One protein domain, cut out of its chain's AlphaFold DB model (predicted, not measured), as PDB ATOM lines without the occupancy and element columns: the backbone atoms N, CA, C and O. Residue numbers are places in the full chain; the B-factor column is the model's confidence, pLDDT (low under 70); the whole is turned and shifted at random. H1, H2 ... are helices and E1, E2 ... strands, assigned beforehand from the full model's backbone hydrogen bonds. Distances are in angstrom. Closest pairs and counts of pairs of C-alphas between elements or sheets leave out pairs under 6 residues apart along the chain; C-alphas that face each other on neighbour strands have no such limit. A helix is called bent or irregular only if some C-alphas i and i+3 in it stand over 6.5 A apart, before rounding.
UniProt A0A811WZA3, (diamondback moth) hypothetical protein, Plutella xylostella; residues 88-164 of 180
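Overview. This is residues 88 to 164 of the 180 residues of the protein "(diamondback moth) hypothetical protein" of Plutella xylostella (UniProt A0A811WZA3). A small antiparallel sheet of three strands, E1, E2 and E3, has the helix H2 packed along one face, and a long helix, H1, sticks out from this body like an arm, with residues 88 to 103 standing free. Only the last turn or so of H1, residues 103 to 107, grazes the sheet, and a loop before H2, residues 142 to 148, also stands free. The printed part has 77 residues, with two named helices and three named strands in the order H1, E1, E2, E3, H2; the sheet's order is E1, E2, E3, and the class is mixed, helices and strands. The whole is only just loose, close to compact, with a radius of gyration of the C-alphas of 13.9 A, and it spans 40 by 31 by 24 A, while the body without the free stretches spans 35 by 22 by 16 A.

Along the chain. The printed part begins with H1, residues 88 to 107, which starts at C-alpha 88 at (9.366, 27.404, 9.080) and measures 28.0 A from first to last C-alpha. E1, residues 109 to 111, follows after one residue and is 6.5 A long. E2, residues 119 to 126, is 22.2 A long and begins at C-alpha 119 at (39.550, 30.893, 6.892). E3, residues 131 to 138, is 23.4 A long. H2, residues 150 to 163, is 20.0 A long and ends at C-alpha 163 at (40.396, 7.347, 9.346). Neither helix is bent.

Arrangement. H1 is on the sheet but only grazes it, with its residues 103 to 107; the closest C-alphas of H1 and E1 are those of Lys 104 and Arg 110, 6.6 A apart. E1, E2 and E3 form a meander, each strand the antiparallel neighbour of the one before. E1 and E2 make a hairpin with 144 degrees between their directions; N 110 and O 123 are within hydrogen-bond range at 2.8 A, and so are N 123 and O 110 at 2.9 A. E2 and E3 make a second hairpin, at 162 degrees, with N 120 and O 137 at 2.8 A and N 126 and O 131 at 3.0 A within hydrogen-bond range. E1 and E3 are the edge strands and E2 is the inner one. H2 is on the sheet, on one face of it, in two layers, a helix layer over a sheet layer, at a height over the sheet of 8.9 A. It lies over E2 and runs along the strands, at 8 degrees to E2 on the local plane. The closest C-alphas of E2 and H2 are those of Ser 126 and Ala 162, 5.8 A apart; those of E3 and H2 are Leu 137 and Ala 151, 6.0 A apart. H1 and H2 are close but not clearly touching: their closest C-alphas, those of Thr 107 and Val 159, are 6.5 A apart. Their lines stand at a steep tilt of 54 degrees and they run the same way. In H1 and H2 every O i to N i+4 pair is within hydrogen-bond range.

Size, cuts and confidence. The two C-alphas farthest apart are those of Ser 88 and His 164, at 40.6 A, the first and last printed residues. The printed part has no cut. The links H1 to E1 and E2 to E3 are tight, E1 to E2 is short, and E3 to H2 is long, with 11 residues between them. The mean pLDDT of the printed part is 81.5, and residues 140 to 149, within that long link, are under 70.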
ATOM      1  N   SER A  88       8.523  27.996  10.122       80.31
ATOM      2  CA  SER A  88       9.366  27.404   9.080       80.31
ATOM      3  C   SER A  88      10.851  27.715   9.263       80.31
ATOM      4  O   SER A  88      11.677  26.824   9.074       80.31
ATOM      5  N   ASP A  89      11.218  28.936   9.656       81.38
ATOM      6  CA  ASP A  89      12.620  29.282   9.913       81.38
ATOM      7  C   ASP A  89      13.151  28.588  11.167       81.38
ATOM      8  O   ASP A  89      14.294  28.125  11.188       81.38
ATOM      9  N   ARG A  90      12.298  28.402  12.181       82.25
ATOM     10  CA  ARG A  90      12.631  27.591  13.357       82.25
ATOM     11  C   ARG A  90      12.870  26.125  12.994       82.25
ATOM     12  O   ARG A  90      13.835  25.532  13.478       82.25
ATOM     13  N   ILE A  91      12.030  25.547  12.134       85.75
ATOM     14  CA  ILE A  91      12.217  24.180  11.626       85.75
ATOM     15  C   ILE A  91      13.529  24.087  10.842       85.75
ATOM     16  O   ILE A  91      14.338  23.211  11.134       85.75
ATOM     17  N   ARG A  92      13.800  25.027   9.925       86.75
ATOM     18  CA  ARG A  92      15.056  25.067   9.156       86.75
ATOM     19  C   ARG A  92      16.286  25.141  10.059       86.75
ATOM     20  O   ARG A  92      17.261  24.436   9.810       86.75
ATOM     21  N   LEU A  93      16.237  25.953  11.117       87.88
ATOM     22  CA  LEU A  93      17.325  26.065  12.087       87.88
ATOM     23  C   LEU A  93      17.540  24.758  12.863       87.88
ATOM     24  O   LEU A  93      18.681  24.332  13.042       87.88
ATOM     25  N   ASN A  94      16.458  24.101  13.291       89.62
ATOM     26  CA  ASN A  94      16.539  22.800  13.957       89.62
ATOM     27  C   ASN A  94      17.138  21.737  13.028       89.62
ATOM     28  O   ASN A  94      18.076  21.049  13.425       89.62
ATOM     29  N   THR A  95      16.680  21.668  11.778       92.50
ATOM     30  CA  THR A  95      17.234  20.752  10.776       92.50
ATOM     31  C   THR A  95      18.715  21.029  10.520       92.50
ATOM     32  O   THR A  95      19.510  20.094  10.493       92.50
ATOM     33  N   ALA A  96      19.132  22.294  10.400       90.69
ATOM     34  CA  ALA A  96      20.543  22.645  10.226       90.69
ATOM     35  C   ALA A  96      21.399  22.223  11.434       90.69
ATOM     36  O   ALA A  96      22.512  21.723  11.265       90.69
ATOM     37  N   LYS A  97      20.872  22.371  12.656       91.44
ATOM     38  CA  LYS A  97      21.533  21.920  13.888       91.44
ATOM     39  C   LYS A  97      21.691  20.398  13.927       91.44
ATOM     40  O   LYS A  97      22.763  19.910  14.282       91.44
ATOM     41  N   GLU A  98      20.648  19.659  13.561       93.19
ATOM     42  CA  GLU A  98      20.681  18.195  13.469       93.19
ATOM     43  C   GLU A  98      21.671  17.728  12.398       93.19
ATOM     44  O   GLU A  98      22.539  16.906  12.685       93.19
ATOM     45  N   MET A  99      21.621  18.318  11.199       92.00
ATOM     46  CA  MET A  99      22.563  18.032  10.110       92.00
ATOM     47  C   MET A  99      24.010  18.299  10.519       92.00
ATOM     48  O   MET A  99      24.887  17.486  10.229       92.00
ATOM     49  N   TYR A 100      24.270  19.399  11.226       90.00
ATOM     50  CA  TYR A 100      25.600  19.697  11.748       90.00
ATOM     51  C   TYR A 100      26.075  18.628  12.739       90.00
ATOM     52  O   TYR A 100      27.217  18.174  12.654       90.00
ATOM     53  N   GLN A 101      25.213  18.196  13.663       90.75
ATOM     54  CA  GLN A 101      25.563  17.162  14.636       90.75
ATOM     55  C   GLN A 101      25.815  15.805  13.961       90.75
ATOM     56  O   GLN A 101      26.784  15.132  14.313       90.75
ATOM     57  N   ILE A 102      25.017  15.446  12.953       92.38
ATOM     58  CA  ILE A 102      25.227  14.242  12.140       92.38
ATOM     59  C   ILE A 102      26.561  14.333  11.388       92.38
ATOM     60  O   ILE A 102      27.384  13.426  11.472       92.38
ATOM     61  N   ALA A 103      26.831  15.444  10.698       88.94
ATOM     62  CA  ALA A 103      28.080  15.635   9.960       88.94
ATOM     63  C   ALA A 103      29.306  15.554  10.884       88.94
ATOM     64  O   ALA A 103      30.312  14.928  10.548       88.94
ATOM     65  N   LYS A 104      29.203  16.142  12.077       90.31
ATOM     66  CA  LYS A 104      30.216  16.100  13.134       90.31
ATOM     67  C   LYS A 104      30.516  14.669  13.605       90.31
ATOM     68  O   LYS A 104      31.670  14.371  13.923       90.31
ATOM     69  N   GLU A 105      29.509  13.804  13.673       87.94
ATOM     70  CA  GLU A 105      29.657  12.388  14.040       87.94
ATOM     71  C   GLU A 105      30.223  11.548  12.893       87.94
ATOM     72  O   GLU A 105      31.112  10.735  13.126       87.94
ATOM     73  N   LEU A 106      29.784  11.794  11.658       88.25
ATOM     74  CA  LEU A 106      30.241  11.053  10.478       88.25
ATOM     75  C   LEU A 106      31.688  11.372  10.088       88.25
ATOM     76  O   LEU A 106      32.433  10.484   9.686       88.25
ATOM     77  N   THR A 107      32.083  12.643  10.174       87.69
ATOM     78  CA  THR A 107      33.386  13.114   9.668       87.69
ATOM     79  C   THR A 107      34.421  13.328  10.766       87.69
ATOM     80  O   THR A 107      35.607  13.456  10.479       87.69
ATOM     81  N   GLY A 108      33.993  13.445  12.026       88.31
ATOM     82  CA  GLY A 108      34.879  13.825  13.126       88.31
ATOM     83  C   GLY A 108      35.352  15.285  13.084       88.31
ATOM     84  O   GLY A 108      36.066  15.706  13.995       88.31
ATOM     85  N   ILE A 109      34.944  16.088  12.093       91.69
ATOM     86  CA  ILE A 109      35.354  17.493  11.960       91.69
ATOM     87  C   ILE A 109      34.763  18.327  13.108       91.69
ATOM     88  O   ILE A 109      33.620  18.130  13.542       91.69
ATOM     89  N   ARG A 110      35.559  19.252  13.641       91.38
ATOM     90  CA  ARG A 110      35.196  20.223  14.678       91.38
ATOM     91  C   ARG A 110      35.671  21.601  14.238       91.38
ATOM     92  O   ARG A 110      36.870  21.843  14.154       91.38
ATOM     93  N   TRP A 111      34.721  22.480  13.953       91.12
ATOM     94  CA  TRP A 111      34.986  23.820  13.440       91.12
ATOM     95  C   TRP A 111      35.307  24.814  14.559       91.12
ATOM     96  O   TRP A 111      34.682  24.783  15.621       91.12
ATOM     97  N   ASP A 112      36.263  25.706  14.300       91.81
ATOM     98  CA  ASP A 112      36.558  26.883  15.117       91.81
ATOM     99  C   ASP A 112      35.803  28.095  14.549       91.81
ATOM    100  O   ASP A 112      36.274  28.773  13.638       91.81
ATOM    101  N   PHE A 113      34.618  28.370  15.096       87.88
ATOM    102  CA  PHE A 113      33.768  29.484  14.657       87.88
ATOM    103  C   PHE A 113      34.287  30.870  15.069       87.88
ATOM    104  O   PHE A 113      33.659  31.871  14.734       87.88
ATOM    105  N   THR A 114      35.402  30.953  15.803       90.81
ATOM    106  CA  THR A 114      36.055  32.240  16.098       90.81
ATOM    107  C   THR A 114      36.975  32.701  14.968       90.81
ATOM    108  O   THR A 114      37.447  33.838  14.983       90.81
ATOM    109  N   ALA A 115      37.235  31.836  13.982       84.38
ATOM    110  CA  ALA A 115      38.067  32.163  12.837       84.38
ATOM    111  C   ALA A 115      37.389  33.188  11.898       84.38
ATOM    112  O   ALA A 115      36.161  33.202  11.773       84.38
ATOM    113  N   PRO A 116      38.176  34.039  11.214       87.31
ATOM    114  CA  PRO A 116      37.681  34.925  10.163       87.31
ATOM    115  C   PRO A 116      36.935  34.171   9.043       87.31
ATOM    116  O   PRO A 116      37.286  33.033   8.741       87.31
ATOM    117  N   PRO A 117      35.951  34.797   8.366       81.94
ATOM    118  CA  PRO A 117      35.087  34.125   7.384       81.94
ATOM    119  C   PRO A 117      35.819  33.613   6.133       81.94
ATOM    120  O   PRO A 117      35.306  32.750   5.431       81.94
ATOM    121  N   ASN A 118      37.021  34.120   5.861       84.81
ATOM    122  CA  ASN A 118      37.896  33.681   4.774       84.81
ATOM    123  C   ASN A 118      38.807  32.499   5.162       84.81
ATOM    124  O   ASN A 118      39.614  32.054   4.345       84.81
ATOM    125  N   VAL A 119      38.715  31.993   6.397       86.12
ATOM    126  CA  VAL A 119      39.550  30.893   6.892       86.12
ATOM    127  C   VAL A 119      38.687  29.787   7.496       86.12
ATOM    128  O   VAL A 119      38.038  29.949   8.526       86.12
ATOM    129  N   ALA A 120      38.753  28.609   6.886       88.44
ATOM    130  CA  ALA A 120      38.207  27.370   7.413       88.44
ATOM    131  C   ALA A 120      39.199  26.758   8.413       88.44
ATOM    132  O   ALA A 120      40.195  26.144   8.028       88.44
ATOM    133  N   LYS A 121      38.933  26.915   9.712       91.62
ATOM    134  CA  LYS A 121      39.807  26.431  10.789       91.62
ATOM    135  C   LYS A 121      39.090  25.434  11.689       91.62
ATOM    136  O   LYS A 121      37.894  25.561  11.954       91.62
ATOM    137  N   GLY A 122      39.826  24.451  12.189       92.81
ATOM    138  CA  GLY A 122      39.276  23.456  13.095       92.81
ATOM    139  C   GLY A 122      40.224  22.299  13.349       92.81
ATOM    140  O   GLY A 122      41.439  22.415  13.193       92.81
ATOM    141  N   TYR A 123      39.654  21.169  13.752       91.88
ATOM    142  CA  TYR A 123      40.375  19.908  13.844       91.88
ATOM    143  C   TYR A 123      39.502  18.712  13.454       91.88
ATOM    144  O   TYR A 123      38.280  18.751  13.588       91.88
ATOM    145  N   VAL A 124      40.127  17.632  12.991       91.06
ATOM    146  CA  VAL A 124      39.486  16.335  12.744       91.06
ATOM    147  C   VAL A 124      39.778  15.417  13.925       91.06
ATOM    148  O   VAL A 124      40.936  15.188  14.274       91.06
ATOM    149  N   LYS A 125      38.733  14.902  14.575       87.94
ATOM    150  CA  LYS A 125      38.850  13.939  15.673       87.94
ATOM    151  C   LYS A 125      38.694  12.519  15.141       87.94
ATOM    152  O   LYS A 125      37.641  12.169  14.618       87.94
ATOM    153  N   SER A 126      39.697  11.679  15.375       82.44
ATOM    154  CA  SER A 126      39.581  10.236  15.158       82.44
ATOM    155  C   SER A 126      39.113   9.555  16.439       82.44
ATOM    156  O   SER A 126      39.840   9.517  17.435       82.44
ATOM    157  N   GLU A 127      37.891   9.021  16.437       74.00
ATOM    158  CA  GLU A 127      37.329   8.331  17.608       74.00
ATOM    159  C   GLU A 127      38.061   7.016  17.919       74.00
ATOM    160  O   GLU A 127      38.220   6.662  19.085       74.00
ATOM    161  N   SER A 128      38.581   6.321  16.900       74.69
ATOM    162  CA  SER A 128      39.281   5.040  17.080       74.69
ATOM    163  C   SER A 128      40.620   5.184  17.809       74.69
ATOM    164  O   SER A 128      41.028   4.274  18.528       74.69
ATOM    165  N   ARG A 129      41.301   6.327  17.653       70.94
ATOM    166  CA  ARG A 129      42.636   6.580  18.230       70.94
ATOM    167  C   ARG A 129      42.672   7.691  19.273       70.94
ATOM    168  O   ARG A 129      43.704   7.879  19.905       70.94
ATOM    169  N   LYS A 130      41.569   8.427  19.452       77.12
ATOM    170  CA  LYS A 130      41.484   9.635  20.294       77.12
ATOM    171  C   LYS A 130      42.527  10.707  19.924       77.12
ATOM    172  O   LYS A 130      42.947  11.477  20.782       77.12
ATOM    173  N   LEU A 131      42.930  10.759  18.653       80.19
ATOM    174  CA  LEU A 131      43.870  11.747  18.116       80.19
ATOM    175  C   LEU A 131      43.123  12.897  17.433       80.19
ATOM    176  O   LEU A 131      42.028  12.701  16.895       80.19
ATOM    177  N   LEU A 132      43.730  14.085  17.463       86.75
ATOM    178  CA  LEU A 132      43.195  15.316  16.883       86.75
ATOM    179  C   LEU A 132      44.141  15.836  15.796       86.75
ATOM    180  O   LEU A 132      45.328  16.029  16.057       86.75
ATOM    181  N   GLU A 133      43.615  16.096  14.601       86.94
ATOM    182  CA  GLU A 133      44.351  16.722  13.498       86.94
ATOM    183  C   GLU A 133      43.910  18.171  13.303       86.94
ATOM    184  O   GLU A 133      42.808  18.389  12.801       86.94
ATOM    185  N   PRO A 134      44.709  19.176  13.685       90.75
ATOM    186  CA  PRO A 134      44.361  20.566  13.418       90.75
ATOM    187  C   PRO A 134      44.479  20.895  11.923       90.75
ATOM    188  O   PRO A 134      45.371  20.399  11.236       90.75
ATOM    189  N   PHE A 135      43.616  21.784  11.432       89.25
ATOM    190  CA  PHE A 135      43.690  22.338  10.081       89.25
ATOM    191  C   PHE A 135      43.342  23.833  10.067       89.25
ATOM    192  O   PHE A 135      42.590  24.333  10.908       89.25
ATOM    193  N   SER A 136      43.893  24.542   9.084       90.12
ATOM    194  CA  SER A 136      43.588  25.938   8.780       90.12
ATOM    195  C   SER A 136      43.724  26.123   7.275       90.12
ATOM    196  O   SER A 136      44.828  26.015   6.749       90.12
ATOM    197  N   LEU A 137      42.606  26.358   6.597       87.50
ATOM    198  CA  LEU A 137      42.507  26.412   5.142       87.50
ATOM    199  C   LEU A 137      41.998  27.785   4.727       87.50
ATOM    200  O   LEU A 137      40.993  28.262   5.255       87.50
ATOM    201  N   THR A 138      42.684  28.429   3.791       84.62
ATOM    202  CA  THR A 138      42.224  29.684   3.195       84.62
ATOM    203  C   THR A 138      41.156  29.381   2.153       84.62
ATOM    204  O   THR A 138      41.347  28.546   1.269       84.62
ATOM    205  N   LEU A 139      40.003  30.029   2.286       78.88
ATOM    206  CA  LEU A 139      38.914  29.929   1.325       78.88
ATOM    207  C   LEU A 139      39.145  31.011   0.264       78.88
ATOM    208  O   LEU A 139      38.803  32.171   0.483       78.88
ATOM    209  N   ASP A 140      39.782  30.651  -0.851       69.75
ATOM    210  CA  ASP A 140      40.026  31.595  -1.946       69.75
ATOM    211  C   ASP A 140      38.699  32.025  -2.598       69.75
ATOM    212  O   ASP A 140      37.899  31.191  -3.029       69.75
ATOM    213  N   GLU A 141      38.484  33.338  -2.730       56.34
ATOM    214  CA  GLU A 141      37.268  33.945  -3.308       56.34
ATOM    215  C   GLU A 141      37.035  33.591  -4.796       56.34
ATOM    216  O   GLU A 141      35.970  33.866  -5.345       56.34
ATOM    217  N   ALA A 142      38.008  32.960  -5.466       48.50
ATOM    218  CA  ALA A 142      37.970  32.662  -6.901       48.50
ATOM    219  C   ALA A 142      37.152  31.408  -7.282       48.50
ATOM    220  O   ALA A 142      36.922  31.157  -8.467       48.50
ATOM    221  N   GLY A 143      36.691  30.614  -6.311       47.06
ATOM    222  CA  GLY A 143      35.852  29.438  -6.550       47.06
ATOM    223  C   GLY A 143      34.365  29.780  -6.541       47.06
ATOM    224  O   GLY A 143      33.684  29.529  -5.549       47.06
ATOM    225  N   GLY A 144      33.857  30.359  -7.631       39.62
ATOM    226  CA  GLY A 144      32.426  30.608  -7.816       39.62
ATOM    227  C   GLY A 144      31.561  29.363  -7.560       39.62
ATOM    228  O   GLY A 144      31.993  28.228  -7.747       39.62
ATOM    229  N   ALA A 145      30.323  29.611  -7.127       40.41
ATOM    230  CA  ALA A 145      29.280  28.633  -6.832       40.41
ATOM    231  C   ALA A 145      29.313  27.385  -7.746       40.41
ATOM    232  O   ALA A 145      28.894  27.450  -8.900       40.41
ATOM    233  N   GLY A 146      29.776  26.242  -7.222       42.31
ATOM    234  CA  GLY A 146      29.592  24.942  -7.883       42.31
ATOM    235  C   GLY A 146      30.672  23.875  -7.686       42.31
ATOM    236  O   GLY A 146      30.391  22.712  -7.957       42.31
ATOM    237  N   GLY A 147      31.871  24.204  -7.202       41.72
ATOM    238  CA  GLY A 147      32.930  23.214  -6.973       41.72
ATOM    239  C   GLY A 147      33.339  23.163  -5.510       41.72
ATOM    240  O   GLY A 147      33.612  24.205  -4.920       41.72
ATOM    241  N   ALA A 148      33.420  21.968  -4.922       51.69
ATOM    242  CA  ALA A 148      34.280  21.771  -3.763       51.69
ATOM    243  C   ALA A 148      35.685  22.239  -4.180       51.69
ATOM    244  O   ALA A 148      36.316  21.620  -5.028       51.69
ATOM    245  N   GLY A 149      36.106  23.418  -3.717       65.88
ATOM    246  CA  GLY A 149      37.407  23.972  -4.084       65.88
ATOM    247  C   GLY A 149      38.546  23.104  -3.548       65.88
ATOM    248  O   GLY A 149      38.317  22.195  -2.751       65.88
ATOM    249  N   ALA A 150      39.787  23.444  -3.908       72.25
ATOM    250  CA  ALA A 150      40.987  22.761  -3.414       72.25
ATOM    251  C   ALA A 150      40.993  22.601  -1.879       72.25
ATOM    252  O   ALA A 150      41.357  21.546  -1.372       72.25
ATOM    253  N   ALA A 151      40.487  23.598  -1.140       78.94
ATOM    254  CA  ALA A 151      40.329  23.530   0.314       78.94
ATOM    255  C   ALA A 151      39.355  22.424   0.779       78.94
ATOM    256  O   ALA A 151      39.579  21.790   1.808       78.94
ATOM    257  N   GLY A 152      38.274  22.176   0.034       82.56
ATOM    258  CA  GLY A 152      37.324  21.102   0.326       82.56
ATOM    259  C   GLY A 152      37.948  19.722   0.128       82.56
ATOM    260  O   GLY A 152      37.857  18.876   1.018       82.56
ATOM    261  N   ASP A 153      38.637  19.519  -0.993       85.38
ATOM    262  CA  ASP A 153      39.344  18.267  -1.283       85.38
ATOM    263  C   ASP A 153      40.471  18.008  -0.274       85.38
ATOM    264  O   ASP A 153      40.636  16.890   0.217       85.38
ATOM    265  N   GLU A 154      41.202  19.054   0.117       86.12
ATOM    266  CA  GLU A 154      42.252  18.973   1.132       86.12
ATOM    267  C   GLU A 154      41.691  18.618   2.521       86.12
ATOM    268  O   GLU A 154      42.308  17.864   3.279       86.12
ATOM    269  N   LEU A 155      40.501  19.118   2.868       88.31
ATOM    270  CA  LEU A 155      39.814  18.757   4.108       88.31
ATOM    271  C   LEU A 155      39.348  17.295   4.091       88.31
ATOM    272  O   LEU A 155      39.541  16.577   5.075       88.31
ATOM    273  N   TRP A 156      38.779  16.831   2.977       88.38
ATOM    274  CA  TRP A 156      38.375  15.431   2.825       88.38
ATOM    275  C   TRP A 156      39.569  14.477   2.840       88.38
ATOM    276  O   TRP A 156      39.482  13.409   3.451       88.38
ATOM    277  N   ALA A 157      40.701  14.870   2.255       87.00
ATOM    278  CA  ALA A 157      41.945  14.110   2.331       87.00
ATOM    279  C   ALA A 157      42.432  13.957   3.781       87.00
ATOM    280  O   ALA A 157      42.843  12.864   4.173       87.00
ATOM    281  N   ARG A 158      42.317  15.008   4.607       86.25
ATOM    282  CA  ARG A 158      42.608  14.919   6.050       86.25
ATOM    283  C   ARG A 158      41.647  13.995   6.782       86.25
ATOM    284  O   ARG A 158      42.087  13.187   7.588       86.25
ATOM    285  N   VAL A 159      40.350  14.044   6.477       88.00
ATOM    286  CA  VAL A 159      39.366  13.117   7.070       88.00
ATOM    287  C   VAL A 159      39.698  11.663   6.719       88.00
ATOM    288  O   VAL A 159      39.712  10.802   7.600       88.00
ATOM    289  N   ALA A 160      40.028  11.387   5.456       86.25
ATOM    290  CA  ALA A 160      40.448  10.060   5.012       86.25
ATOM    291  C   ALA A 160      41.761   9.618   5.682       86.25
ATOM    292  O   ALA A 160      41.875   8.476   6.131       86.25
ATOM    293  N   GLY A 161      42.726  10.534   5.810       83.12
ATOM    294  CA  GLY A 161      43.962  10.326   6.560       83.12
ATOM    295  C   GLY A 161      43.685   9.969   8.019       83.12
ATOM    296  O   GLY A 161      44.183   8.953   8.496       83.12
ATOM    297  N   ALA A 162      42.817  10.725   8.692       79.62
ATOM    298  CA  ALA A 162      42.435  10.519  10.086       79.62
ATOM    299  C   ALA A 162      41.712   9.184  10.350       79.62
ATOM    300  O   ALA A 162      41.770   8.631  11.458       79.62
ATOM    301  N   ALA A 163      41.038   8.655   9.327       78.62
ATOM    302  CA  ALA A 163      40.396   7.347   9.346       78.62
ATOM    303  C   ALA A 163      41.362   6.188   9.023       78.62
ATOM    304  O   ALA A 163      41.039   5.030   9.298       78.62
ATOM    305  N   HIS A 164      42.542   6.463   8.454       75.88
ATOM    306  CA  HIS A 164      43.447   5.423   7.976       75.88
ATOM    307  C   HIS A 164      44.108   4.644   9.139       75.88
ATOM    308  O   HIS A 164      44.681   5.246  10.052       75.88
TER     309      HIS A 164